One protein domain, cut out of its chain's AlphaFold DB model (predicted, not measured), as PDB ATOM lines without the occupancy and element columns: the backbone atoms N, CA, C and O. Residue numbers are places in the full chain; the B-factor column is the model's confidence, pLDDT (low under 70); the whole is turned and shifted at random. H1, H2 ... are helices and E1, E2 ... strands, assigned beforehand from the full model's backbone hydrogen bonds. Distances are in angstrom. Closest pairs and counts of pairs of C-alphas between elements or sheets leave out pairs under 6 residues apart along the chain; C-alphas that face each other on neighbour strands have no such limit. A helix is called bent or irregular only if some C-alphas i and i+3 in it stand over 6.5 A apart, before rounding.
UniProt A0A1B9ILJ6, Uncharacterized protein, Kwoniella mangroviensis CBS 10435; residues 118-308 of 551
ATOM      1  N   SER A 118      17.382  93.362  -1.912       82.19
ATOM      2  CA  SER A 118      16.194  94.164  -1.609       82.19
ATOM      3  C   SER A 118      15.229  94.298  -2.802       82.19
ATOM      4  O   SER A 118      14.951  95.416  -3.229       82.19
ATOM      5  N   PRO A 119      14.758  93.204  -3.435       81.62
ATOM      6  CA  PRO A 119      13.910  93.298  -4.621       81.62
ATOM      7  C   PRO A 119      12.546  93.937  -4.333       81.62
ATOM      8  O   PRO A 119      11.894  93.615  -3.337       81.62
ATOM      9  N   THR A 120      12.052  94.739  -5.281       79.75
ATOM     10  CA  THR A 120      10.687  95.280  -5.251       79.75
ATOM     11  C   THR A 120       9.802  94.737  -6.377       79.75
ATOM     12  O   THR A 120       9.929  95.096  -7.536       79.75
ATOM     13  N   VAL A 121       8.858  93.858  -6.085       82.12
ATOM     14  CA  VAL A 121       8.191  93.036  -7.095       82.12
ATOM     15  C   VAL A 121       6.755  93.496  -7.355       82.12
ATOM     16  O   VAL A 121       5.945  93.569  -6.442       82.12
ATOM     17  N   MET A 122       6.415  93.741  -8.625       79.88
ATOM     18  CA  MET A 122       5.022  93.954  -9.071       79.88
ATOM     19  C   MET A 122       4.353  92.664  -9.574       79.88
ATOM     20  O   MET A 122       3.135  92.522  -9.553       79.88
ATOM     21  N   ASP A 123       5.152  91.708 -10.061       81.19
ATOM     22  CA  ASP A 123       4.690  90.384 -10.490       81.19
ATOM     23  C   ASP A 123       5.382  89.318  -9.641       81.19
ATOM     24  O   ASP A 123       6.428  88.764 -10.003       81.19
ATOM     25  N   LEU A 124       4.774  89.037  -8.487       85.50
ATOM     26  CA  LEU A 124       5.259  88.031  -7.547       85.50
ATOM     27  C   LEU A 124       5.380  86.649  -8.209       85.50
ATOM     28  O   LEU A 124       6.340  85.928  -7.945       85.50
ATOM     29  N   GLY A 125       4.453  86.281  -9.100       85.12
ATOM     30  CA  GLY A 125       4.440  84.976  -9.762       85.12
ATOM     31  C   GLY A 125       5.636  84.777 -10.685       85.12
ATOM     32  O   GLY A 125       6.255  83.709 -10.686       85.12
ATOM     33  N   THR A 126       6.003  85.810 -11.441       83.88
ATOM     34  CA  THR A 126       7.242  85.818 -12.228       83.88
ATOM     35  C   THR A 126       8.466  85.894 -11.326       83.88
ATOM     36  O   THR A 126       9.435  85.167 -11.571       83.88
ATOM     37  N   PHE A 127       8.418  86.696 -10.257       85.75
ATOM     38  CA  PHE A 127       9.518  86.791  -9.305       85.75
ATOM     39  C   PHE A 127       9.846  85.437  -8.692       85.75
ATOM     40  O   PHE A 127      11.010  85.088  -8.675       85.75
ATOM     41  N   ILE A 128       8.887  84.619  -8.273       87.75
ATOM     42  CA  ILE A 128       9.193  83.300  -7.689       87.75
ATOM     43  C   ILE A 128       9.236  82.171  -8.725       87.75
ATOM     44  O   ILE A 128       9.479  81.011  -8.380       87.75
ATOM     45  N   SER A 129       9.014  82.465 -10.006       84.62
ATOM     46  CA  SER A 129       8.992  81.449 -11.056       84.62
ATOM     47  C   SER A 129      10.337  80.733 -11.173       84.62
ATOM     48  O   SER A 129      11.380  81.343 -11.391       84.62
ATOM     49  N   GLY A 130      10.299  79.404 -11.098       82.25
ATOM     50  CA  GLY A 130      11.492  78.556 -11.121       82.25
ATOM     51  C   GLY A 130      11.996  78.154  -9.735       82.25
ATOM     52  O   GLY A 130      12.769  77.202  -9.661       82.25
ATOM     53  N   SER A 131      11.500  78.774  -8.655       83.50
ATOM     54  CA  SER A 131      11.726  78.285  -7.282       83.50
ATOM     55  C   SER A 131      11.147  76.885  -7.079       83.50
ATOM     56  O   SER A 131      11.719  76.086  -6.351       83.50
ATOM     57  N   ALA A 132      10.075  76.540  -7.804       78.38
ATOM     58  CA  ALA A 132       9.430  75.238  -7.689       78.38
ATOM     59  C   ALA A 132      10.103  74.069  -8.410       78.38
ATOM     60  O   ALA A 132       9.581  72.952  -8.392       78.38
ATOM     61  N   ARG A 133      11.264  74.291  -9.033       76.19
ATOM     62  CA  ARG A 133      12.043  73.188  -9.597       76.19
ATOM     63  C   ARG A 133      12.544  72.290  -8.472       76.19
ATOM     64  O   ARG A 133      13.236  72.754  -7.566       76.19
ATOM     65  N   ARG A 134      12.194  71.006  -8.544       69.50
ATOM     66  CA  ARG A 134      12.762  69.994  -7.652       69.50
ATOM     67  C   ARG A 134      14.254  69.891  -7.929       69.50
ATOM     68  O   ARG A 134      14.668  69.885  -9.089       69.50
ATOM     69  N   LEU A 135      15.036  69.840  -6.860       71.00
ATOM     70  CA  LEU A 135      16.443  69.501  -6.974       71.00
ATOM     71  C   LEU A 135      16.543  68.041  -7.448       71.00
ATOM     72  O   LEU A 135      15.663  67.246  -7.104       71.00
ATOM     73  N   PRO A 136      17.531  67.685  -8.284       66.00
ATOM     74  CA  PRO A 136      17.673  66.311  -8.748       66.00
ATOM     75  C   PRO A 136      17.886  65.387  -7.546       66.00
ATOM     76  O   PRO A 136      18.906  65.507  -6.867       66.00
ATOM     77  N   LEU A 137      16.927  64.494  -7.292       63.66
ATOM     78  CA  LEU A 137      16.961  63.552  -6.165       63.66
ATOM     79  C   LEU A 137      18.220  62.675  -6.213       63.66
ATOM     80  O   LEU A 137      18.847  62.437  -5.194       63.66
ATOM     81  N   ASP A 138      18.670  62.316  -7.416       60.91
ATOM     82  CA  ASP A 138      19.873  61.500  -7.623       60.91
ATOM     83  C   ASP A 138      21.179  62.203  -7.203       60.91
ATOM     84  O   ASP A 138      22.221  61.565  -7.087       60.91
ATOM     85  N   LYS A 139      21.150  63.533  -7.022       62.19
ATOM     86  CA  LYS A 139      22.316  64.345  -6.623       62.19
ATOM     87  C   LYS A 139      22.213  64.873  -5.197       62.19
ATOM     88  O   LYS A 139      23.236  65.136  -4.575       62.19
ATOM     89  N   PHE A 140      20.993  65.060  -4.705       61.09
ATOM     90  CA  PHE A 140      20.707  65.506  -3.348       61.09
ATOM     91  C   PHE A 140      20.158  64.313  -2.582       61.09
ATOM     92  O   PHE A 140      18.983  63.983  -2.694       61.09
ATOM     93  N   ASN A 141      21.039  63.645  -1.848       49.47
ATOM     94  CA  ASN A 141      20.812  62.314  -1.300       49.47
ATOM     95  C   ASN A 141      19.875  62.288  -0.071       49.47
ATOM     96  O   ASN A 141      20.175  61.582   0.884       49.47
ATOM     97  N   PHE A 142      18.786  63.072  -0.042       50.31
ATOM     98  CA  PHE A 142      17.841  63.108   1.080       50.31
ATOM     99  C   PHE A 142      16.424  63.577   0.701       50.31
ATOM    100  O   PHE A 142      16.241  64.464  -0.130       50.31
ATOM    101  N   ASP A 143      15.441  63.081   1.462       52.22
ATOM    102  CA  ASP A 143      14.090  63.646   1.649       52.22
ATOM    103  C   ASP A 143      14.088  65.043   2.328       52.22
ATOM    104  O   ASP A 143      13.036  65.562   2.705       52.22
ATOM    105  N   PHE A 144      15.259  65.665   2.509       54.69
ATOM    106  CA  PHE A 144      15.444  66.942   3.194       54.69
ATOM    107  C   PHE A 144      15.635  68.095   2.210       54.69
ATOM    108  O   PHE A 144      16.296  67.971   1.182       54.69
ATOM    109  N   ASP A 145      15.080  69.245   2.573       65.56
ATOM    110  CA  ASP A 145      15.319  70.525   1.918       65.56
ATOM    111  C   ASP A 145      16.772  70.952   2.200       65.56
ATOM    112  O   ASP A 145      17.093  71.259   3.352       65.56
ATOM    113  N   PRO A 146      17.691  70.884   1.217       69.69
ATOM    114  CA  PRO A 146      19.099  71.128   1.483       69.69
ATOM    115  C   PRO A 146      19.278  72.580   1.891       69.69
ATOM    116  O   PRO A 146      18.773  73.488   1.231       69.69
ATOM    117  N   ASP A 147      20.032  72.794   2.962       78.12
ATOM    118  CA  ASP A 147      20.407  74.129   3.388       78.12
ATOM    119  C   ASP A 147      21.320  74.747   2.327       78.12
ATOM    120  O   ASP A 147      22.522  74.474   2.288       78.12
ATOM    121  N   LEU A 148      20.756  75.546   1.416       78.06
ATOM    122  CA  LEU A 148      21.565  76.186   0.380       78.06
ATOM    123  C   LEU A 148      22.318  77.413   0.911       78.06
ATOM    124  O   LEU A 148      22.992  78.076   0.138       78.06
ATOM    125  N   THR A 149      22.204  77.750   2.206       75.69
ATOM    126  CA  THR A 149      23.168  78.690   2.804       75.69
ATOM    127  C   THR A 149      24.575  78.087   2.801       75.69
ATOM    128  O   THR A 149      25.554  78.827   2.747       75.69
ATOM    129  N   GLN A 150      24.678  76.751   2.731       82.62
ATOM    130  CA  GLN A 150      25.929  76.051   2.477       82.62
ATOM    131  C   GLN A 150      26.383  76.242   1.017       82.62
ATOM    132  O   GLN A 150      25.632  75.899   0.088       82.62
ATOM    133  N   PRO A 151      27.621  76.721   0.782       80.00
ATOM    134  CA  PRO A 151      28.148  76.983  -0.558       80.00
ATOM    135  C   PRO A 151      28.070  75.782  -1.507       80.00
ATOM    136  O   PRO A 151      27.717  75.947  -2.677       80.00
ATOM    137  N   ASP A 152      28.325  74.572  -1.006       81.81
ATOM    138  CA  ASP A 152      28.335  73.348  -1.815       81.81
ATOM    139  C   ASP A 152      26.939  72.984  -2.323       81.81
ATOM    140  O   ASP A 152      26.745  72.701  -3.511       81.81
ATOM    141  N   ASN A 153      25.932  73.092  -1.452       82.06
ATOM    142  CA  ASN A 153      24.532  72.871  -1.806       82.06
ATOM    143  C   ASN A 153      24.055  73.910  -2.827       82.06
ATOM    144  O   ASN A 153      23.399  73.561  -3.816       82.06
ATOM    145  N   ALA A 154      24.428  75.181  -2.641       81.81
ATOM    146  CA  ALA A 154      24.135  76.251  -3.590       81.81
ATOM    147  C   ALA A 154      24.819  76.026  -4.949       81.81
ATOM    148  O   ALA A 154      24.198  76.212  -6.004       81.81
ATOM    149  N   ALA A 155      26.084  75.600  -4.956       82.38
ATOM    150  CA  ALA A 155      26.832  75.289  -6.169       82.38
ATOM    151  C   ALA A 155      26.211  74.102  -6.920       82.38
ATOM    152  O   ALA A 155      26.025  74.167  -8.141       82.38
ATOM    153  N   LEU A 156      25.817  73.045  -6.208       82.75
ATOM    154  CA  LEU A 156      25.158  71.875  -6.784       82.75
ATOM    155  C   LEU A 156      23.768  72.213  -7.346       82.75
ATOM    156  O   LEU A 156      23.424  71.798  -8.460       82.75
ATOM    157  N   ALA A 157      22.986  73.023  -6.628       82.31
ATOM    158  CA  ALA A 157      21.676  73.493  -7.077       82.31
ATOM    159  C   ALA A 157      21.804  74.343  -8.349       82.31
ATOM    160  O   ALA A 157      21.037  74.177  -9.304       82.31
ATOM    161  N   ARG A 158      22.828  75.201  -8.408       83.31
ATOM    162  CA  ARG A 158      23.164  76.011  -9.584       83.31
ATOM    163  C   ARG A 158      23.551  75.148 -10.783       83.31
ATOM    164  O   ARG A 158      22.957  75.317 -11.847       83.31
ATOM    165  N   LYS A 159      24.467  74.186 -10.604       82.31
ATOM    166  CA  LYS A 159      24.860  73.203 -11.637       82.31
ATOM    167  C   LYS A 159      23.661  72.390 -12.142       82.31
ATOM    168  O   LYS A 159      23.637  71.962 -13.290       82.31
ATOM    169  N   SER A 160      22.639  72.227 -11.305       80.50
ATOM    170  CA  SER A 160      21.385  71.539 -11.629       80.50
ATOM    171  C   SER A 160      20.311  72.446 -12.252       80.50
ATOM    172  O   SER A 160      19.169  72.028 -12.426       80.50
ATOM    173  N   GLY A 161      20.632  73.704 -12.576       79.88
ATOM    174  CA  GLY A 161      19.698  74.641 -13.204       79.88
ATOM    175  C   GLY A 161      18.623  75.203 -12.263       79.88
ATOM    176  O   GLY A 161      17.631  75.768 -12.737       79.88
ATOM    177  N   CYS A 162      18.810  75.076 -10.944       82.31
ATOM    178  CA  CYS A 162      17.956  75.652  -9.898       82.31
ATOM    179  C   CYS A 162      18.469  77.028  -9.442       82.31
ATOM    180  O   CYS A 162      18.420  77.378  -8.267       82.31
ATOM    181  N   THR A 163      18.953  77.829 -10.391       83.75
ATOM    182  CA  THR A 163      19.576  79.137 -10.145       83.75
ATOM    183  C   THR A 163      18.664  80.096  -9.389       83.75
ATOM    184  O   THR A 163      19.115  80.793  -8.491       83.75
ATOM    185  N   LYS A 164      17.364  80.109  -9.705       85.06
ATOM    186  CA  LYS A 164      16.420  81.013  -9.044       85.06
ATOM    187  C   LYS A 164      16.312  80.757  -7.543       85.06
ATOM    188  O   LYS A 164      16.261  81.708  -6.780       85.06
ATOM    189  N   LEU A 165      16.293  79.490  -7.140       83.62
ATOM    190  CA  LEU A 165      16.219  79.113  -5.735       83.62
ATOM    191  C   LEU A 165      17.439  79.628  -4.961       83.62
ATOM    192  O   LEU A 165      17.275  80.189  -3.890       83.62
ATOM    193  N   VAL A 166      18.634  79.506  -5.546       85.94
ATOM    194  CA  VAL A 166      19.877  80.021  -4.952       85.94
ATOM    195  C   VAL A 166      19.840  81.549  -4.828       85.94
ATOM    196  O   VAL A 166      20.197  82.091  -3.793       85.94
ATOM    197  N   LEU A 167      19.349  82.259  -5.851       86.00
ATOM    198  CA  LEU A 167      19.236  83.724  -5.800       86.00
ATOM    199  C   LEU A 167      18.267  84.208  -4.715       86.00
ATOM    200  O   LEU A 167      18.516  85.226  -4.080       86.00
ATOM    201  N   LEU A 168      17.172  83.480  -4.488       88.06
ATOM    202  CA  LEU A 168      16.157  83.848  -3.498       88.06
ATOM    203  C   LEU A 168      16.681  83.807  -2.055       88.06
ATOM    204  O   LEU A 168      16.116  84.450  -1.178       88.06
ATOM    205  N   GLN A 169      17.802  83.139  -1.798       87.12
ATOM    206  CA  GLN A 169      18.423  83.133  -0.474       87.12
ATOM    207  C   GLN A 169      19.084  84.451  -0.098       87.12
ATOM    208  O   GLN A 169      19.318  84.700   1.083       87.12
ATOM    209  N   TYR A 170      19.401  85.278  -1.090       86.12
ATOM    210  CA  TYR A 170      19.985  86.588  -0.855       86.12
ATOM    211  C   TYR A 170      18.944  87.650  -0.505       86.12
ATOM    212  O   TYR A 170      19.326  88.733  -0.071       86.12
ATOM    213  N   VAL A 171      17.652  87.331  -0.641       89.06
ATOM    214  CA  VAL A 171      16.548  88.225  -0.287       89.06
ATOM    215  C   VAL A 171      16.546  88.460   1.210       89.06
ATOM    216  O   VAL A 171      16.202  87.565   1.981       89.06
ATOM    217  N   LYS A 172      16.922  89.679   1.601       88.44
ATOM    218  CA  LYS A 172      16.796  90.194   2.966       88.44
ATOM    219  C   LYS A 172      15.579  91.096   3.104       88.44
ATOM    220  O   LYS A 172      14.889  91.004   4.112       88.44
ATOM    221  N   HIS A 173      15.287  91.897   2.090       88.06
ATOM    222  CA  HIS A 173      14.164  92.826   2.091       88.06
ATOM    223  C   HIS A 173      13.324  92.576   0.839       88.06
ATOM    224  O   HIS A 173      13.853  92.530  -0.264       88.06
ATOM    225  N   LEU A 174      12.026  92.348   0.973       90.19
ATOM    226  CA  LEU A 174      11.153  92.114  -0.175       90.19
ATOM    227  C   LEU A 174      10.015  93.115  -0.150       90.19
ATOM    228  O   LEU A 174       9.132  92.996   0.687       90.19
ATOM    229  N   ALA A 175       9.986  94.037  -1.101       88.25
ATOM    230  CA  ALA A 175       8.818  94.881  -1.313       88.25
ATOM    231  C   ALA A 175       7.920  94.254  -2.384       88.25
ATOM    232  O   ALA A 175       8.412  93.811  -3.416       88.25
ATOM    233  N   ILE A 176       6.612  94.186  -2.158       88.19
ATOM    234  CA  ILE A 176       5.610  93.680  -3.097       88.19
ATOM    235  C   ILE A 176       4.621  94.811  -3.350       88.19
ATOM    236  O   ILE A 176       3.854  95.185  -2.464       88.19
ATOM    237  N   LEU A 177       4.644  95.350  -4.564       83.81
ATOM    238  CA  LEU A 177       3.878  96.535  -4.927       83.81
ATOM    239  C   LEU A 177       2.716  96.206  -5.861       83.81
ATOM    240  O   LEU A 177       2.817  95.279  -6.674       83.81
ATOM    241  N   PRO A 178       1.636  97.000  -5.816       80.75
ATOM    242  CA  PRO A 178       0.617  96.938  -6.844       80.75
ATOM    243  C   PRO A 178       1.221  97.342  -8.197       80.75
ATOM    244  O   PRO A 178       2.108  98.188  -8.288       80.75
ATOM    245  N   CYS A 179       0.721  96.758  -9.286       76.69
ATOM    246  CA  CYS A 179       1.224  97.040 -10.641       76.69
ATOM    247  C   CYS A 179       0.967  98.481 -11.130       76.69
ATOM    248  O   CYS A 179       1.506  98.893 -12.158       76.69
ATOM    249  N   THR A 180       0.135  99.214 -10.393       71.25
ATOM    250  CA  THR A 180      -0.216 100.630 -10.543       71.25
ATOM    251  C   THR A 180       0.722 101.566  -9.789       71.25
ATOM    252  O   THR A 180       0.589 102.774  -9.960       71.25
ATOM    253  N   ALA A 181       1.648 101.048  -8.973       67.88
ATOM    254  CA  ALA A 181       2.600 101.886  -8.260       67.88
ATOM    255  C   ALA A 181       3.381 102.781  -9.248       67.88
ATOM    256  O   ALA A 181       3.741 102.306 -10.339       67.88
ATOM    257  N   PRO A 182       3.627 104.057  -8.894       61.22
ATOM    258  CA  PRO A 182       4.363 104.995  -9.730       61.22
ATOM    259  C   PRO A 182       5.663 104.408 -10.251       61.22
ATOM    260  O   PRO A 182       6.438 103.802  -9.512       61.22
ATOM    261  N   ARG A 183       5.924 104.672 -11.531       60.97
ATOM    262  CA  ARG A 183       7.231 104.454 -12.152       60.97
ATOM    263  C   ARG A 183       7.994 105.760 -12.348       60.97
ATOM    264  O   ARG A 183       8.857 105.850 -13.219       60.97
ATOM    265  N   THR A 184       7.654 106.797 -11.597       53.16
ATOM    266  CA  THR A 184       8.276 108.096 -11.792       53.16
ATOM    267  C   THR A 184       9.662 108.132 -11.143       53.16
ATOM    268  O   THR A 184       9.832 107.686 -10.007       53.16
ATOM    269  N   PRO A 185      10.683 108.637 -11.854       49.38
ATOM    270  CA  PRO A 185      11.950 108.988 -11.243       49.38
ATOM    271  C   PRO A 185      11.733 110.243 -10.390       49.38
ATOM    272  O   PRO A 185      11.647 111.351 -10.907       49.38
ATOM    273  N   THR A 186      11.621 110.064  -9.078       48.97
ATOM    274  CA  THR A 186      11.359 111.139  -8.106       48.97
ATOM    275  C   THR A 186      12.474 112.187  -7.995       48.97
ATOM    276  O   THR A 186      12.259 113.208  -7.367       48.97
ATOM    277  N   ASP A 187      13.624 112.013  -8.652       42.84
ATOM    278  CA  ASP A 187      14.758 112.947  -8.520       42.84
ATOM    279  C   ASP A 187      14.824 114.043  -9.600       42.84
ATOM    280  O   ASP A 187      15.749 114.855  -9.612       42.84
ATOM    281  N   THR A 188      13.859 114.109 -10.518       46.56
ATOM    282  CA  THR A 188      13.781 115.188 -11.525       46.56
ATOM    283  C   THR A 188      12.806 116.289 -11.113       46.56
ATOM    284  O   THR A 188      12.006 116.756 -11.917       46.56
ATOM    285  N   GLU A 189      12.875 116.749  -9.862       45.97
ATOM    286  CA  GLU A 189      11.955 117.768  -9.324       45.97
ATOM    287  C   GLU A 189      12.084 119.163  -9.971       45.97
ATOM    288  O   GLU A 189      11.278 120.050  -9.691       45.97
ATOM    289  N   HIS A 190      13.052 119.411 -10.861       46.34
ATOM    290  CA  HIS A 190      13.357 120.780 -11.307       46.34
ATOM    291  C   HIS A 190      13.469 121.005 -12.820       46.34
ATOM    292  O   HIS A 190      13.979 122.044 -13.239       46.34
ATOM    293  N   SER A 191      12.951 120.110 -13.669       52.41
ATOM    294  CA  SER A 191      12.841 120.417 -15.104       52.41
ATOM    295  C   SER A 191      11.422 120.211 -15.627       52.41
ATOM    296  O   SER A 191      10.823 119.161 -15.421       52.41
ATOM    297  N   GLN A 192      10.894 121.202 -16.352       56.19
ATOM    298  CA  GLN A 192       9.630 121.074 -17.090       56.19
ATOM    299  C   GLN A 192       9.670 119.917 -18.109       56.19
ATOM    300  O   GLN A 192       8.626 119.357 -18.425       56.19
ATOM    301  N   LEU A 193      10.866 119.510 -18.567       56.25
ATOM    302  CA  LEU A 193      11.051 118.287 -19.359       56.25
ATOM    303  C   LEU A 193      10.682 117.015 -18.574       56.25
ATOM    304  O   LEU A 193      10.100 116.099 -19.148       56.25
ATOM    305  N   GLY A 194      10.964 116.968 -17.270       64.56
ATOM    306  CA  GLY A 194      10.711 115.795 -16.429       64.56
ATOM    307  C   GLY A 194       9.226 115.490 -16.226       64.56
ATOM    308  O   GLY A 194       8.854 114.324 -16.126       64.56
ATOM    309  N   VAL A 195       8.362 116.512 -16.226       65.81
ATOM    310  CA  VAL A 195       6.908 116.335 -16.046       65.81
ATOM    311  C   VAL A 195       6.271 115.689 -17.281       65.81
ATOM    312  O   VAL A 195       5.449 114.784 -17.156       65.81
ATOM    313  N   GLU A 196       6.671 116.110 -18.485       69.12
ATOM    314  CA  GLU A 196       6.164 115.524 -19.734       69.12
ATOM    315  C   GLU A 196       6.602 114.059 -19.883       69.12
ATOM    316  O   GLU A 196       5.797 113.193 -20.230       69.12
ATOM    317  N   GLU A 197       7.863 113.762 -19.555       70.25
ATOM    318  CA  GLU A 197       8.404 112.400 -19.576       70.25
ATOM    319  C   GLU A 197       7.736 111.494 -18.529       70.25
ATOM    320  O   GLU A 197       7.384 110.349 -18.832       70.25
ATOM    321  N   ALA A 198       7.503 112.005 -17.316       65.88
ATOM    322  CA  ALA A 198       6.781 111.296 -16.260       65.88
ATOM    323  C   ALA A 198       5.335 110.978 -16.670       65.88
ATOM    324  O   ALA A 198       4.868 109.847 -16.483       65.88
ATOM    325  N   TYR A 199       4.647 111.942 -17.288       69.31
ATOM    326  CA  TYR A 199       3.303 111.751 -17.819       69.31
ATOM    327  C   TYR A 199       3.277 110.677 -18.913       69.31
ATOM    328  O   TYR A 199       2.503 109.719 -18.811       69.31
ATOM    329  N   GLN A 200       4.149 110.784 -19.922       72.88
ATOM    330  CA  GLN A 200       4.190 109.826 -21.029       72.88
ATOM    331  C   GLN A 200       4.518 108.412 -20.536       72.88
ATOM    332  O   GLN A 200       3.840 107.455 -20.907       72.88
ATOM    333  N   SER A 201       5.490 108.277 -19.629       70.50
ATOM    334  CA  SER A 201       5.847 107.001 -18.992       70.50
ATOM    335  C   SER A 201       4.657 106.371 -18.258       70.50
ATOM    336  O   SER A 201       4.396 105.167 -18.363       70.50
ATOM    337  N   THR A 202       3.884 107.192 -17.547       71.19
ATOM    338  CA  THR A 202       2.697 106.745 -16.814       71.19
ATOM    339  C   THR A 202       1.581 106.312 -17.764       71.19
ATOM    340  O   THR A 202       0.982 105.249 -17.571       71.19
ATOM    341  N   GLN A 203       1.330 107.078 -18.829       73.69
ATOM    342  CA  GLN A 203       0.354 106.731 -19.860       73.69
ATOM    343  C   GLN A 203       0.731 105.425 -20.575       73.69
ATOM    344  O   GLN A 203      -0.106 104.523 -20.695       73.69
ATOM    345  N   ASP A 204       1.995 105.275 -20.970       77.88
ATOM    346  CA  ASP A 204       2.523 104.063 -21.600       77.88
ATOM    347  C   ASP A 204       2.392 102.850 -20.673       77.88
ATOM    348  O   ASP A 204       2.030 101.752 -21.113       77.88
ATOM    349  N   ASN A 205       2.630 103.032 -19.369       75.62
ATOM    350  CA  ASN A 205       2.431 101.978 -18.384       75.62
ATOM    351  C   ASN A 205       0.955 101.575 -18.275       75.62
ATOM    352  O   ASN A 205       0.647 100.383 -18.322       75.62
ATOM    353  N   LEU A 206       0.028 102.534 -18.188       77.12
ATOM    354  CA  LEU A 206      -1.409 102.247 -18.153       77.12
ATOM    355  C   LEU A 206      -1.877 101.536 -19.427       77.12
ATOM    356  O   LEU A 206      -2.663 100.588 -19.357       77.12
ATOM    357  N   GLU A 207      -1.374 101.934 -20.595       80.75
ATOM    358  CA  GLU A 207      -1.642 101.235 -21.850       80.75
ATOM    359  C   GLU A 207      -1.069  99.819 -21.877       80.75
ATOM    360  O   GLU A 207      -1.732  98.887 -22.337       80.75
ATOM    361  N   HIS A 208       0.157  99.638 -21.394       80.94
ATOM    362  CA  HIS A 208       0.773  98.324 -21.279       80.94
ATOM    363  C   HIS A 208      -0.036  97.423 -20.341       80.94
ATOM    364  O   HIS A 208      -0.320  96.274 -20.691       80.94
ATOM    365  N   LEU A 209      -0.458  97.945 -19.185       79.44
ATOM    366  CA  LEU A 209      -1.328  97.239 -18.250       79.44
ATOM    367  C   LEU A 209      -2.630  96.849 -18.946       79.44
ATOM    368  O   LEU A 209      -2.948  95.667 -18.940       79.44
ATOM    369  N   ARG A 210      -3.292  97.779 -19.657       80.25
ATOM    370  CA  ARG A 210      -4.491  97.525 -20.487       80.25
ATOM    371  C   ARG A 210      -4.302  96.407 -21.512       80.25
ATOM    372  O   ARG A 210      -5.197  95.584 -21.687       80.25
ATOM    373  N   LYS A 211      -3.152  96.362 -22.186       83.81
ATOM    374  CA  LYS A 211      -2.836  95.337 -23.194       83.81
ATOM    375  C   LYS A 211      -2.523  93.979 -22.550       83.81
ATOM    376  O   LYS A 211      -2.741  92.940 -23.174       83.81
ATOM    377  N   ASN A 212      -2.038  93.956 -21.309       79.00
ATOM    378  CA  ASN A 212      -1.611  92.737 -20.634       79.00
ATOM    379  C   ASN A 212      -2.716  92.144 -19.742       79.00
ATOM    380  O   ASN A 212      -2.805  92.399 -18.540       79.00
ATOM    381  N   ALA A 213      -3.524  91.264 -20.340       75.88
ATOM    382  CA  ALA A 213      -4.638  90.567 -19.687       75.88
ATOM    383  C   ALA A 213      -4.266  89.798 -18.399       75.88
ATOM    384  O   ALA A 213      -5.158  89.468 -17.616       75.88
ATOM    385  N   GLY A 214      -2.980  89.493 -18.179       75.31
ATOM    386  CA  GLY A 214      -2.511  88.761 -17.002       75.31
ATOM    387  C   GLY A 214      -2.745  89.504 -15.685       75.31
ATOM    388  O   GLY A 214      -3.133  88.870 -14.703       75.31
ATOM    389  N   TYR A 215      -2.587  90.832 -15.675       71.44
ATOM    390  CA  TYR A 215      -2.804  91.650 -14.474       71.44
ATOM    391  C   TYR A 215      -4.291  91.735 -14.109       71.44
ATOM    392  O   TYR A 215      -4.659  91.556 -12.954       71.44
ATOM    393  N   PHE A 216      -5.164  91.885 -15.109       66.25
ATOM    394  CA  PHE A 216      -6.618  91.968 -14.921       66.25
ATOM    395  C   PHE A 216      -7.286  90.697 -14.442       66.25
ATOM    396  O   PHE A 216      -8.363  90.736 -13.870       66.25
ATOM    397  N   LYS A 217      -6.707  89.551 -14.776       72.88
ATOM    398  CA  LYS A 217      -7.285  88.260 -14.410       72.88
ATOM    399  C   LYS A 217      -6.713  87.741 -13.090       72.88
ATOM    400  O   LYS A 217      -6.925  86.572 -12.784       72.88
ATOM    401  N   GLY A 218      -5.905  88.545 -12.388       68.94
ATOM    402  CA  GLY A 218      -5.153  88.111 -11.207       68.94
ATOM    403  C   GLY A 218      -4.186  86.956 -11.490       68.94
ATOM    404  O   GLY A 218      -3.729  86.286 -10.568       68.94
ATOM    405  N   GLN A 219      -3.862  86.679 -12.761       78.38
ATOM    406  CA  GLN A 219      -3.120  85.476 -13.156       78.38
ATOM    407  C   GLN A 219      -1.693  85.471 -12.615       78.38
ATOM    408  O   GLN A 219      -1.146  84.404 -12.338       78.38
ATOM    409  N   THR A 220      -1.087  86.649 -12.471       76.25
ATOM    410  CA  THR A 220       0.239  86.825 -11.863       76.25
ATOM    411  C   THR A 220       0.250  86.304 -10.425       76.25
ATOM    412  O   THR A 220       1.112  85.505 -10.055       76.25
ATOM    413  N   TYR A 221      -0.759  86.668  -9.637       82.69
ATOM    414  CA  TYR A 221      -0.882  86.253  -8.246       82.69
ATOM    415  C   TYR A 221      -1.404  84.827  -8.082       82.69
ATOM    416  O   TYR A 221      -0.892  84.090  -7.246       82.69
ATOM    417  N   GLU A 222      -2.331  84.373  -8.923       84.62
ATOM    418  CA  GLU A 222      -2.768  82.970  -8.934       84.62
ATOM    419  C   GLU A 222      -1.624  82.022  -9.320       84.62
ATOM    420  O   GLU A 222      -1.454  80.932  -8.757       84.62
ATOM    421  N   ARG A 223      -0.741  82.463 -10.224       86.25
ATOM    422  CA  ARG A 223       0.519  81.769 -10.494       86.25
ATOM    423  C   ARG A 223       1.416  81.758  -9.260       86.25
ATOM    424  O   ARG A 223       1.984  80.706  -8.963       86.25
ATOM    425  N   ALA A 224       1.543  82.881  -8.550       87.81
ATOM    426  CA  ALA A 224       2.315  82.937  -7.312       87.81
ATOM    427  C   ALA A 224       1.771  81.941  -6.279       87.81
ATOM    428  O   ALA A 224       2.508  81.081  -5.810       87.81
ATOM    429  N   LYS A 225       0.463  81.964  -6.030       87.50
ATOM    430  CA  LYS A 225      -0.261  81.043  -5.146       87.50
ATOM    431  C   LYS A 225      -0.013  79.589  -5.503       87.50
ATOM    432  O   LYS A 225       0.388  78.800  -4.653       87.50
ATOM    433  N   THR A 226      -0.139  79.251  -6.783       88.25
ATOM    434  CA  THR A 226       0.146  77.904  -7.284       88.25
ATOM    435  C   THR A 226       1.589  77.483  -7.004       88.25
ATOM    436  O   THR A 226       1.835  76.336  -6.638       88.25
ATOM    437  N   ILE A 227       2.559  78.381  -7.199       87.00
ATOM    438  CA  ILE A 227       3.975  78.088  -6.955       87.00
ATOM    439  C   ILE A 227       4.233  77.916  -5.455       87.00
ATOM    440  O   ILE A 227       4.806  76.902  -5.065       87.00
ATOM    441  N   ILE A 228       3.775  78.857  -4.628       86.75
ATOM    442  CA  ILE A 228       3.998  78.884  -3.175       86.75
ATOM    443  C   ILE A 228       3.339  77.675  -2.503       86.75
ATOM    444  O   ILE A 228       3.975  77.015  -1.688       86.75
ATOM    445  N   HIS A 229       2.113  77.312  -2.890       82.69
ATOM    446  CA  HIS A 229       1.427  76.136  -2.339       82.69
ATOM    447  C   HIS A 229       2.069  74.812  -2.767       82.69
ATOM    448  O   HIS A 229       2.006  73.833  -2.031       82.69
ATOM    449  N   LYS A 230       2.711  74.762  -3.941       82.25
ATOM    450  CA  LYS A 230       3.479  73.584  -4.382       82.25
ATOM    451  C   LYS A 230       4.851  73.485  -3.720       82.25
ATOM    452  O   LYS A 230       5.510  72.455  -3.860       82.25
ATOM    453  N   GLN A 231       5.330  74.551  -3.084       77.00
ATOM    454  CA  GLN A 231       6.570  74.521  -2.324       77.00
ATOM    455  C   GLN A 231       6.302  74.020  -0.918       77.00
ATOM    456  O   GLN A 231       5.490  74.585  -0.204       77.00
ATOM    457  N   TYR A 232       7.028  72.979  -0.522       70.81
ATOM    458  CA  TYR A 232       7.078  72.511   0.863       70.81
ATOM    459  C   TYR A 232       8.226  73.155   1.648       70.81
ATOM    460  O   TYR A 232       8.241  73.090   2.873       70.81
ATOM    461  N   ARG A 233       9.136  73.822   0.938       76.50
ATOM    462  CA  ARG A 233      10.356  74.433   1.456       76.50
ATOM    463  C   ARG A 233      10.252  75.921   1.726       76.50
ATOM    464  O   ARG A 233       9.366  76.592   1.192       76.50
ATOM    465  N   HIS A 234      11.206  76.433   2.493       79.50
ATOM    466  CA  HIS A 234      11.424  77.870   2.608       79.50
ATOM    467  C   HIS A 234      12.001  78.422   1.301       79.50
ATOM    468  O   HIS A 234      12.857  77.812   0.666       79.50
ATOM    469  N   ILE A 235      11.478  79.567   0.867       79.31
ATOM    470  CA  ILE A 235      11.845  80.183  -0.412       79.31
ATOM    471  C   ILE A 235      12.982  81.190  -0.203       79.31
ATOM    472  O   ILE A 235      13.903  81.248  -1.013       79.31
ATOM    473  N   THR A 236      12.929  81.949   0.892       82.56
ATOM    474  CA  THR A 236      13.877  83.022   1.226       82.56
ATOM    475  C   THR A 236      14.258  82.932   2.713       82.56
ATOM    476  O   THR A 236      13.783  83.730   3.515       82.56
ATOM    477  N   PRO A 237      15.078  81.955   3.134       78.69
ATOM    478  CA  PRO A 237      15.338  81.707   4.559       78.69
ATOM    479  C   PRO A 237      15.980  82.891   5.306       78.69
ATOM    480  O   PRO A 237      15.907  82.944   6.525       78.69
ATOM    481  N   ASN A 238      16.585  83.840   4.582       86.75
ATOM    482  CA  ASN A 238      17.246  85.020   5.145       86.75
ATOM    483  C   ASN A 238      16.404  86.301   5.051       86.75
ATOM    484  O   ASN A 238      16.931  87.393   5.288       86.75
ATOM    485  N   CYS A 239      15.130  86.190   4.667       91.81
ATOM    486  CA  CYS A 239      14.259  87.347   4.558       91.81
ATOM    487  C   CYS A 239      14.030  87.932   5.951       91.81
ATOM    488  O   CYS A 239      13.566  87.259   6.864       91.81
ATOM    489  N   ARG A 240      14.410  89.195   6.113       92.56
ATOM    490  CA  ARG A 240      14.238  89.969   7.339       92.56
ATOM    491  C   ARG A 240      12.968  90.779   7.270       92.56
ATOM    492  O   ARG A 240      12.208  90.741   8.222       92.56
ATOM    493  N   THR A 241      12.727  91.456   6.151       93.00
ATOM    494  CA  THR A 241      11.559  92.324   6.009       93.00
ATOM    495  C   THR A 241      10.766  91.987   4.754       93.00
ATOM    496  O   THR A 241      11.331  91.722   3.689       93.00
ATOM    497  N   VAL A 242       9.442  92.007   4.881       94.06
ATOM    498  CA  VAL A 242       8.510  92.015   3.749       94.06
ATOM    499  C   VAL A 242       7.677  93.281   3.836       94.06
ATOM    500  O   VAL A 242       7.095  93.550   4.879       94.06
ATOM    501  N   ILE A 243       7.611  94.034   2.746       90.88
ATOM    502  CA  ILE A 243       6.813  95.248   2.602       90.88
ATOM    503  C   ILE A 243       5.719  94.972   1.577       90.88
ATOM    504  O   ILE A 243       5.998  94.492   0.481       90.88
ATOM    505  N   ILE A 244       4.474  95.258   1.930       90.25
ATOM    506  CA  ILE A 244       3.301  95.120   1.073       90.25
ATOM    507  C   ILE A 244       2.713  96.504   0.825       90.25
ATOM    508  O   ILE A 244       2.374  97.216   1.769       90.25
ATOM    509  N   GLY A 245       2.522  96.843  -0.447       84.81
ATOM    510  CA  GLY A 245       2.015  98.156  -0.831       84.81
ATOM    511  C   GLY A 245       3.101  99.230  -0.785       84.81
ATOM    512  O   GLY A 245       4.277  98.932  -0.595       84.81
ATOM    513  N   ASN A 246       2.698 100.474  -1.022       75.25
ATOM    514  CA  ASN A 246       3.583 101.634  -1.059       75.25
ATOM    515  C   ASN A 246       3.000 102.743  -0.173       75.25
ATOM    516  O   ASN A 246       1.779 102.856  -0.062       75.25
ATOM    517  N   ASP A 247       3.872 103.561   0.412       66.56
ATOM    518  CA  ASP A 247       3.505 104.811   1.078       66.56
ATOM    519  C   ASP A 247       2.919 105.822   0.086       66.56
ATOM    520  O   ASP A 247       2.036 106.605   0.432       66.56
ATOM    521  N   MET A 248       3.371 105.768  -1.172       62.12
ATOM    522  CA  MET A 248       2.911 106.685  -2.205       62.12
ATOM    523  C   MET A 248       1.434 106.496  -2.532       62.12
ATOM    524  O   MET A 248       1.000 105.439  -2.998       62.12
ATOM    525  N   ASP A 249       0.698 107.592  -2.387       61.44
ATOM    526  CA  ASP A 249      -0.661 107.709  -2.872       61.44
ATOM    527  C   ASP A 249      -0.691 107.517  -4.399       61.44
ATOM    528  O   ASP A 249      -0.115 108.292  -5.170       61.44
ATOM    529  N   ILE A 250      -1.394 106.480  -4.850       63.44
ATOM    530  CA  ILE A 250      -1.562 106.203  -6.277       63.44
ATOM    531  C   ILE A 250      -2.248 107.380  -6.972       63.44
ATOM    532  O   ILE A 250      -1.886 107.704  -8.102       63.44
ATOM    533  N   HIS A 251      -3.175 108.072  -6.306       63.66
ATOM    534  CA  HIS A 251      -3.820 109.252  -6.869       63.66
ATOM    535  C   HIS A 251      -2.846 110.413  -7.027       63.66
ATOM    536  O   HIS A 251      -2.824 111.004  -8.102       63.66
ATOM    537  N   SER A 252      -1.979 110.673  -6.045       62.62
ATOM    538  CA  SER A 252      -0.884 111.640  -6.189       62.62
ATOM    539  C   SER A 252       0.056 111.279  -7.342       62.62
ATOM    540  O   SER A 252       0.409 112.133  -8.149       62.62
ATOM    541  N   SER A 253       0.381 109.993  -7.503       59.66
ATOM    542  CA  SER A 253       1.262 109.525  -8.575       59.66
ATOM    543  C   SER A 253       0.652 109.624  -9.972       59.66
ATOM    544  O   SER A 253       1.360 109.679 -10.974       59.66
ATOM    545  N   LEU A 254      -0.678 109.641 -10.033       68.69
ATOM    546  CA  LEU A 254      -1.459 109.772 -11.255       68.69
ATOM    547  C   LEU A 254      -2.073 111.166 -11.387       68.69
ATOM    548  O   LEU A 254      -2.855 111.389 -12.311       68.69
ATOM    549  N   LYS A 255      -1.726 112.097 -10.491       73.31
ATOM    550  CA  LYS A 255      -2.308 113.435 -10.418       73.31
ATOM    551  C   LYS A 255      -2.126 114.166 -11.736       73.31
ATOM    552  O   LYS A 255      -3.120 114.577 -12.318       73.31
ATOM    553  N   ASP A 256      -0.915 114.171 -12.283       69.31
ATOM    554  CA  ASP A 256      -0.612 114.806 -13.570       69.31
ATOM    555  C   ASP A 256      -1.434 114.207 -14.721       69.31
ATOM    556  O   ASP A 256      -1.889 114.914 -15.622       69.31
ATOM    557  N   VAL A 257      -1.671 112.889 -14.685       74.56
ATOM    558  CA  VAL A 257      -2.500 112.217 -15.690       74.56
ATOM    559  C   VAL A 257      -3.959 112.632 -15.555       74.56
ATOM    560  O   VAL A 257      -4.617 112.928 -16.553       74.56
ATOM    561  N   LEU A 258      -4.469 112.669 -14.327       78.44
ATOM    562  CA  LEU A 258      -5.841 113.064 -14.039       78.44
ATOM    563  C   LEU A 258      -6.074 114.548 -14.346       78.44
ATOM    564  O   LEU A 258      -7.093 114.867 -14.951       78.44
ATOM    565  N   GLU A 259      -5.135 115.430 -14.013       80.62
ATOM    566  CA  GLU A 259      -5.187 116.867 -14.303       80.62
ATOM    567  C   GLU A 259      -5.184 117.143 -15.811       80.62
ATOM    568  O   GLU A 259      -5.971 117.952 -16.298       80.62
ATOM    569  N   ARG A 260      -4.384 116.414 -16.599       78.25
ATOM    570  CA  ARG A 260      -4.410 116.550 -18.066       78.25
ATOM    571  C   ARG A 260      -5.685 116.020 -18.695       78.25
ATOM    572  O   ARG A 260      -6.195 116.628 -19.633       78.25
ATOM    573  N   ILE A 261      -6.230 114.918 -18.177       79.81
ATOM    574  CA  ILE A 261      -7.566 114.466 -18.580       79.81
ATOM    575  C   ILE A 261      -8.587 115.558 -18.235       79.81
ATOM    576  O   ILE A 261      -9.430 115.879 -19.064       79.81
ATOM    577  N   GLN A 262      -8.485 116.175 -17.053       82.50
ATOM    578  CA  GLN A 262      -9.361 117.272 -16.637       82.50
ATOM    579  C   GLN A 262      -9.252 118.511 -17.546       82.50
ATOM    580  O   GLN A 262     -10.253 119.199 -17.750       82.50
ATOM    581  N   ALA A 263      -8.081 118.762 -18.132       84.69
ATOM    582  CA  ALA A 263      -7.834 119.867 -19.056       84.69
ATOM    583  C   ALA A 263      -8.358 119.639 -20.492       84.69
ATOM    584  O   ALA A 263      -8.279 120.555 -21.309       84.69
ATOM    585  N   GLN A 264      -8.889 118.457 -20.829       84.69
ATOM    586  CA  GLN A 264      -9.468 118.196 -22.155       84.69
ATOM    587  C   GLN A 264     -10.720 119.058 -22.411       84.69
ATOM    588  O   GLN A 264     -11.605 119.135 -21.559       84.69
ATOM    589  N   GLU A 265     -10.810 119.665 -23.602       85.44
ATOM    590  CA  GLU A 265     -11.916 120.563 -23.985       85.44
ATOM    591  C   GLU A 265     -13.252 119.830 -24.199       85.44
ATOM    592  O   GLU A 265     -14.317 120.378 -23.906       85.44
ATOM    593  N   ASP A 266     -13.223 118.583 -24.688       92.62
ATOM    594  CA  ASP A 266     -14.435 117.774 -24.834       92.62
ATOM    595  C   ASP A 266     -14.836 117.161 -23.486       92.62
ATOM    596  O   ASP A 266     -14.318 116.128 -23.058       92.62
ATOM    597  N   GLU A 267     -15.828 117.779 -22.842       90.88
ATOM    598  CA  GLU A 267     -16.413 117.324 -21.579       90.88
ATOM    599  C   GLU A 267     -16.805 115.838 -21.590       90.88
ATOM    600  O   GLU A 267     -16.607 115.115 -20.608       90.88
ATOM    601  N   LYS A 268     -17.385 115.354 -22.697       91.56
ATOM    602  CA  LYS A 268     -17.883 113.976 -22.776       91.56
ATOM    603  C   LYS A 268     -16.725 112.994 -22.849       91.56
ATOM    604  O   LYS A 268     -16.773 111.949 -22.191       91.56
ATOM    605  N   GLU A 269     -15.707 113.307 -23.642       86.12
ATOM    606  CA  GLU A 269     -14.503 112.484 -23.743       86.12
ATOM    607  C   GLU A 269     -13.714 112.492 -22.430       86.12
ATOM    608  O   GLU A 269     -13.326 111.426 -21.942       86.12
ATOM    609  N   ARG A 270     -13.601 113.660 -21.796       87.75
ATOM    610  CA  ARG A 270     -12.982 113.859 -20.486       87.75
ATOM    611  C   ARG A 270     -13.599 112.980 -19.407       87.75
ATOM    612  O   ARG A 270     -12.910 112.155 -18.804       87.75
ATOM    613  N   VAL A 271     -14.909 113.104 -19.180       85.75
ATOM    614  CA  VAL A 271     -15.622 112.335 -18.143       85.75
ATOM    615  C   VAL A 271     -15.512 110.834 -18.410       85.75
ATOM    616  O   VAL A 271     -15.305 110.040 -17.486       85.75
ATOM    617  N   LYS A 272     -15.604 110.422 -19.680       89.81
ATOM    618  CA  LYS A 272     -15.460 109.020 -20.086       89.81
ATOM    619  C   LYS A 272     -14.053 108.485 -19.805       89.81
ATOM    620  O   LYS A 272     -13.924 107.376 -19.281       89.81
ATOM    621  N   THR A 273     -13.017 109.251 -20.132       82.06
ATOM    622  CA  THR A 273     -11.614 108.861 -19.946       82.06
ATOM    623  C   THR A 273     -11.256 108.803 -18.469       82.06
ATOM    624  O   THR A 273     -10.744 107.776 -18.020       82.06
ATOM    625  N   LEU A 274     -11.625 109.826 -17.691       83.50
ATOM    626  CA  LEU A 274     -11.402 109.877 -16.245       83.50
ATOM    627  C   LEU A 274     -12.050 108.675 -15.545       83.50
ATOM    628  O   LEU A 274     -11.394 107.953 -14.796       83.50
ATOM    629  N   LYS A 275     -13.322 108.395 -15.858       87.06
ATOM    630  CA  LYS A 275     -14.046 107.241 -15.309       87.06
ATOM    631  C   LYS A 275     -13.401 105.914 -15.715       87.06
ATOM    632  O   LYS A 275     -13.329 104.995 -14.906       87.06
ATOM    633  N   SER A 276     -12.930 105.797 -16.957       86.62
ATOM    634  CA  SER A 276     -12.240 104.598 -17.452       86.62
ATOM    635  C   SER A 276     -10.908 104.353 -16.736       86.62
ATOM    636  O   SER A 276     -10.608 103.217 -16.372       86.62
ATOM    637  N   VAL A 277     -10.120 105.409 -16.512       83.56
ATOM    638  CA  VAL A 277      -8.840 105.344 -15.794       83.56
ATOM    639  C   VAL A 277      -9.062 105.024 -14.317       83.56
ATOM    640  O   VAL A 277      -8.456 104.077 -13.826       83.56
ATOM    641  N   LYS A 278      -9.992 105.709 -13.639       83.44
ATOM    642  CA  LYS A 278     -10.329 105.423 -12.237       83.44
ATOM    643  C   LYS A 278     -10.789 103.973 -12.046       83.44
ATOM    644  O   LYS A 278     -10.174 103.230 -11.295       83.44
ATOM    645  N   ASN A 279     -11.746 103.517 -12.858       85.44
ATOM    646  CA  ASN A 279     -12.216 102.127 -12.824       85.44
ATOM    647  C   ASN A 279     -11.106 101.096 -13.096       85.44
ATOM    648  O   ASN A 279     -11.198  99.955 -12.648       85.44
ATOM    649  N   LEU A 280     -10.108 101.445 -13.915       83.75
ATOM    650  CA  LEU A 280      -8.960 100.582 -14.189       83.75
ATOM    651  C   LEU A 280      -8.076 100.451 -12.945       83.75
ATOM    652  O   LEU A 280      -7.728  99.332 -12.576       83.75
ATOM    653  N   ILE A 281      -7.739 101.575 -12.318       82.56
ATOM    654  CA  ILE A 281      -6.925 101.630 -11.100       82.56
ATOM    655  C   ILE A 281      -7.615 100.838  -9.991       82.56
ATOM    656  O   ILE A 281      -7.017  99.898  -9.471       82.56
ATOM    657  N   ASP A 282      -8.900 101.110  -9.748       82.75
ATOM    658  CA  ASP A 282      -9.696 100.433  -8.719       82.75
ATOM    659  C   ASP A 282      -9.700  98.913  -8.893       82.75
ATOM    660  O   ASP A 282      -9.515  98.157  -7.941       82.75
ATOM    661  N   LYS A 283      -9.849  98.438 -10.136       84.94
ATOM    662  CA  LYS A 283      -9.799  97.001 -10.436       84.94
ATOM    663  C   LYS A 283      -8.425  96.397 -10.178       84.94
ATOM    664  O   LYS A 283      -8.338  95.299  -9.638       84.94
ATOM    665  N   LEU A 284      -7.355  97.067 -10.605       83.12
ATOM    666  CA  LEU A 284      -5.995  96.556 -10.425       83.12
ATOM    667  C   LEU A 284      -5.605  96.504  -8.942       83.12
ATOM    668  O   LEU A 284      -4.977  95.530  -8.528       83.12
ATOM    669  N   HIS A 285      -6.023  97.496  -8.152       80.75
ATOM    670  CA  HIS A 285      -5.852  97.496  -6.700       80.75
ATOM    671  C   HIS A 285      -6.662  96.401  -6.026       80.75
ATOM    672  O   HIS A 285      -6.077  95.581  -5.323       80.75
ATOM    673  N   GLY A 286      -7.960  96.297  -6.325       82.31
ATOM    674  CA  GLY A 286      -8.797  95.232  -5.774       82.31
ATOM    675  C   GLY A 286      -8.220  93.836  -6.042       82.31
ATOM    676  O   GLY A 286      -8.174  93.000  -5.145       82.31
ATOM    677  N   HIS A 287      -7.683  93.595  -7.245       84.06
ATOM    678  CA  HIS A 287      -7.006  92.333  -7.560       84.06
ATOM    679  C   HIS A 287      -5.689  92.130  -6.810       84.06
ATOM    680  O   HIS A 287      -5.392  90.998  -6.426       84.06
ATOM    681  N   PHE A 288      -4.881  93.180  -6.642       85.56
ATOM    682  CA  PHE A 288      -3.655  93.107  -5.847       85.56
ATOM    683  C   PHE A 288      -3.976  92.721  -4.409       85.56
ATOM    684  O   PHE A 288      -3.387  91.786  -3.874       85.56
ATOM    685  N   GLU A 289      -4.939  93.392  -3.798       83.12
ATOM    686  CA  GLU A 289      -5.285  93.126  -2.417       83.12
ATOM    687  C   GLU A 289      -5.888  91.737  -2.253       83.12
ATOM    688  O   GLU A 289      -5.448  91.000  -1.374       83.12
ATOM    689  N   GLU A 290      -6.847  91.337  -3.098       84.06
ATOM    690  CA  GLU A 290      -7.486  90.013  -3.017       84.06
ATOM    691  C   GLU A 290      -6.427  88.908  -3.086       84.06
ATOM    692  O   GLU A 290      -6.405  87.960  -2.289       84.06
ATOM    693  N   ALA A 291      -5.480  89.087  -4.003       84.56
ATOM    694  CA  ALA A 291      -4.325  88.231  -4.132       84.56
ATOM    695  C   ALA A 291      -3.475  88.189  -2.861       84.56
ATOM    696  O   ALA A 291      -3.228  87.097  -2.343       84.56
ATOM    697  N   ILE A 292      -3.024  89.342  -2.358       87.25
ATOM    698  CA  ILE A 292      -2.168  89.414  -1.171       87.25
ATOM    699  C   ILE A 292      -2.888  88.861   0.057       87.25
ATOM    700  O   ILE A 292      -2.301  88.060   0.783       87.25
ATOM    701  N   GLY A 293      -4.165  89.189   0.246       85.56
ATOM    702  CA  GLY A 293      -5.011  88.644   1.303       85.56
ATOM    703  C   GLY A 293      -5.007  87.120   1.310       85.56
ATOM    704  O   GLY A 293      -4.788  86.508   2.356       85.56
ATOM    705  N   SER A 294      -5.138  86.497   0.134       84.75
ATOM    706  CA  SER A 294      -5.085  85.036  -0.003       84.75
ATOM    707  C   SER A 294      -3.680  84.430   0.151       84.75
ATOM    708  O   SER A 294      -3.547  83.239   0.434       84.75
ATOM    709  N   LEU A 295      -2.626  85.226  -0.052       88.31
ATOM    710  CA  LEU A 295      -1.230  84.782  -0.061       88.31
ATOM    711  C   LEU A 295      -0.495  85.025   1.254       88.31
ATOM    712  O   LEU A 295       0.530  84.390   1.483       88.31
ATOM    713  N   ARG A 296      -0.989  85.916   2.109       89.69
ATOM    714  CA  ARG A 296      -0.311  86.432   3.306       89.69
ATOM    715  C   ARG A 296       0.259  85.338   4.215       89.69
ATOM    716  O   ARG A 296       1.460  85.323   4.475       89.69
ATOM    717  N   LEU A 297      -0.556  84.355   4.603       87.44
ATOM    718  CA  LEU A 297      -0.113  83.217   5.428       87.44
ATOM    719  C   LEU A 297       0.933  82.345   4.717       87.44
ATOM    720  O   LEU A 297       1.920  81.899   5.314       87.44
ATOM    721  N   SER A 298       0.745  82.126   3.418       88.12
ATOM    722  CA  SER A 298       1.674  81.364   2.586       88.12
ATOM    723  C   SER A 298       2.998  82.114   2.386       88.12
ATOM    724  O   SER A 298       4.055  81.495   2.346       88.12
ATOM    725  N   LEU A 299       2.978  83.444   2.323       90.88
ATOM    726  CA  LEU A 299       4.182  84.269   2.300       90.88
ATOM    727  C   LEU A 299       4.911  84.190   3.641       90.88
ATOM    728  O   LEU A 299       6.089  83.858   3.658       90.88
ATOM    729  N   MET A 300       4.221  84.369   4.767       90.44
ATOM    730  CA  MET A 300       4.845  84.291   6.096       90.44
ATOM    731  C   MET A 300       5.484  82.933   6.371       90.44
ATOM    732  O   MET A 300       6.632  82.868   6.799       90.44
ATOM    733  N   SER A 301       4.789  81.837   6.063       87.25
ATOM    734  CA  SER A 301       5.314  80.484   6.296       87.25
ATOM    735  C   SER A 301       6.529  80.155   5.422       87.25
ATOM    736  O   SER A 301       7.439  79.439   5.851       87.25
ATOM    737  N   ARG A 302       6.565  80.664   4.184       87.88
ATOM    738  CA  ARG A 302       7.611  80.329   3.204       87.88
ATOM    739  C   ARG A 302       8.789  81.292   3.216       87.88
ATOM    740  O   ARG A 302       9.896  80.857   2.902       87.88
ATOM    741  N   PHE A 303       8.560  82.551   3.569       90.31
ATOM    742  CA  PHE A 303       9.583  83.593   3.605       90.31
ATOM    743  C   PHE A 303      10.130  83.804   5.016       90.31
ATOM    744  O   PHE A 303      11.278  84.200   5.140       90.31
ATOM    745  N   LYS A 304       9.348  83.486   6.058       90.88
ATOM    746  CA  LYS A 304       9.709  83.655   7.474       90.88
ATOM    747  C   LYS A 304      10.330  85.027   7.806       90.88
ATOM    748  O   LYS A 304      11.407  85.070   8.394       90.88
ATOM    749  N   PRO A 305       9.685  86.144   7.427       94.38
ATOM    750  CA  PRO A 305      10.252  87.463   7.674       94.38
ATOM    751  C   PRO A 305      10.326  87.776   9.171       94.38
ATOM    752  O   PRO A 305       9.409  87.454   9.919       94.38
ATOM    753  N   GLY A 306      11.385  88.433   9.631       92.69
ATOM    754  CA  GLY A 306      11.405  88.997  10.987       92.69
ATOM    755  C   GLY A 306      10.329  90.075  11.161       92.69
ATOM    756  O   GLY A 306       9.600  90.083  12.150       92.69
ATOM    757  N   GLU A 307      10.174  90.922  10.147       94.62
ATOM    758  CA  GLU A 307       9.297  92.086  10.159       94.62
ATOM    759  C   GLU A 307       8.394  92.110   8.925       94.62
ATOM    760  O   GLU A 307       8.808  91.804   7.801       94.62
ATOM    761  N   TRP A 308       7.141  92.492   9.132       95.00
ATOM    762  CA  TRP A 308       6.144  92.647   8.083       95.00
ATOM    763  C   TRP A 308       5.642  94.080   8.071       95.00
ATOM    764  O   TRP A 308       5.249  94.578   9.115       95.00
TER     765      TRP A 308
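Overview. This is residues 118 to 308 of the 551 residues of an uncharacterized protein of Kwoniella mangroviensis CBS 10435 (UniProt A0A1B9ILJ6). A long rod is built along one long helix, H9, whose last part kinks near residue 297 and passes beside a small parallel sheet of E1 and E2. H6 and H1 pack at that part of the rod, the hairpin of H2 and H3 with the loop of residues 128 to 150 makes one end, and at the other end H8 folds back on H9 and meets the crosswise H4. The printed part has 191 residues, with nine named helices and two named strands in the order H1 H2 H3 E1 H4 H5 H6 E2 H7 H8 H9, and its class is mostly helix. It is loose, with a radius of gyration of the C-alphas of 20.4 A and spans of 71 by 35 by 29 A.

Arrangement. E1, residues 173 to 176, and E2, residues 241 to 244, are parallel neighbours at 11 degrees; N 174 and O 241 are 2.9 A apart and N 243 and O 174 2.8 A, within hydrogen-bond range. Residues 120 to 121 pair with 175 to 176 of E1, and 307 to 308 with 241 to 242 of E2, both parallel. H9, residues 267 to 303, is near E2 and is the hub, touching three helices. With residues 288 to 302 alone it touches H6, residues 219 to 230, at a shallow tilt of 5 degrees, the same way; the closest C-alphas, of Tyr 221 and Ala 291, are 5.7 A apart. H6 touches H1, residues 124 to 127, with the C-alphas of Gly 125 and Ala 224 closest at 3.8 A. H9 touches H5, residues 213 to 216, with the C-alphas of Phe 216 and Leu 284 closest at 6.5 A. H8, residues 255 to 262, forms a hairpin with H9 at a shallow tilt of 29 degrees, the C-alphas of Ile 261 and Arg 270 closest at 5.8 A. H4, residues 192 to 211, is near H9 and touches H8, about perpendicular at 80 degrees, the C-alphas of Tyr 199 and Val 257 closest at 6.2 A. H7, residues 250 to 253, touches no helix. H2, residues 151 to 159, and H3, residues 163 to 168, form a hairpin at a steep tilt of 44 degrees, the C-alphas of Ala 154 and Val 166 closest at 5.8 A; H2 is apart from H9. E1, H4 H5 H6 and E2 form a strand-helix-strand unit, two parallel neighbour strands with helices between. Every O i to N i+4 pair is within hydrogen-bond range in H2, H3, H6 and H8, against 15 of 16 in H4 and 31 of 33 in H9; H1, H5 and H7 are too short for such a pair.

Along the chain. H9 is 49.5 A long, from C-alpha 267 at (-16.413, 117.324, -21.579) to C-alpha 303 at (9.583, 83.593, 3.605), and is irregular: C-alphas 294 and 297 are 7.6 A apart. H4 is 29.2 A long, H6 16.2 A and H2 12.2 A. H1 begins at C-alpha 124, (5.259, 88.031, -7.547).

Size, cuts and confidence. The two C-alphas farthest apart, of Asn 141 and Glu 265, are 70.6 A apart. The printed part has no cut; the links H1 to H2 and E1 to H4 are long. The mean pLDDT of the printed part is 78.3, and among the residues under 70 are 136 to 146, 181 to 196 and 247 to 254.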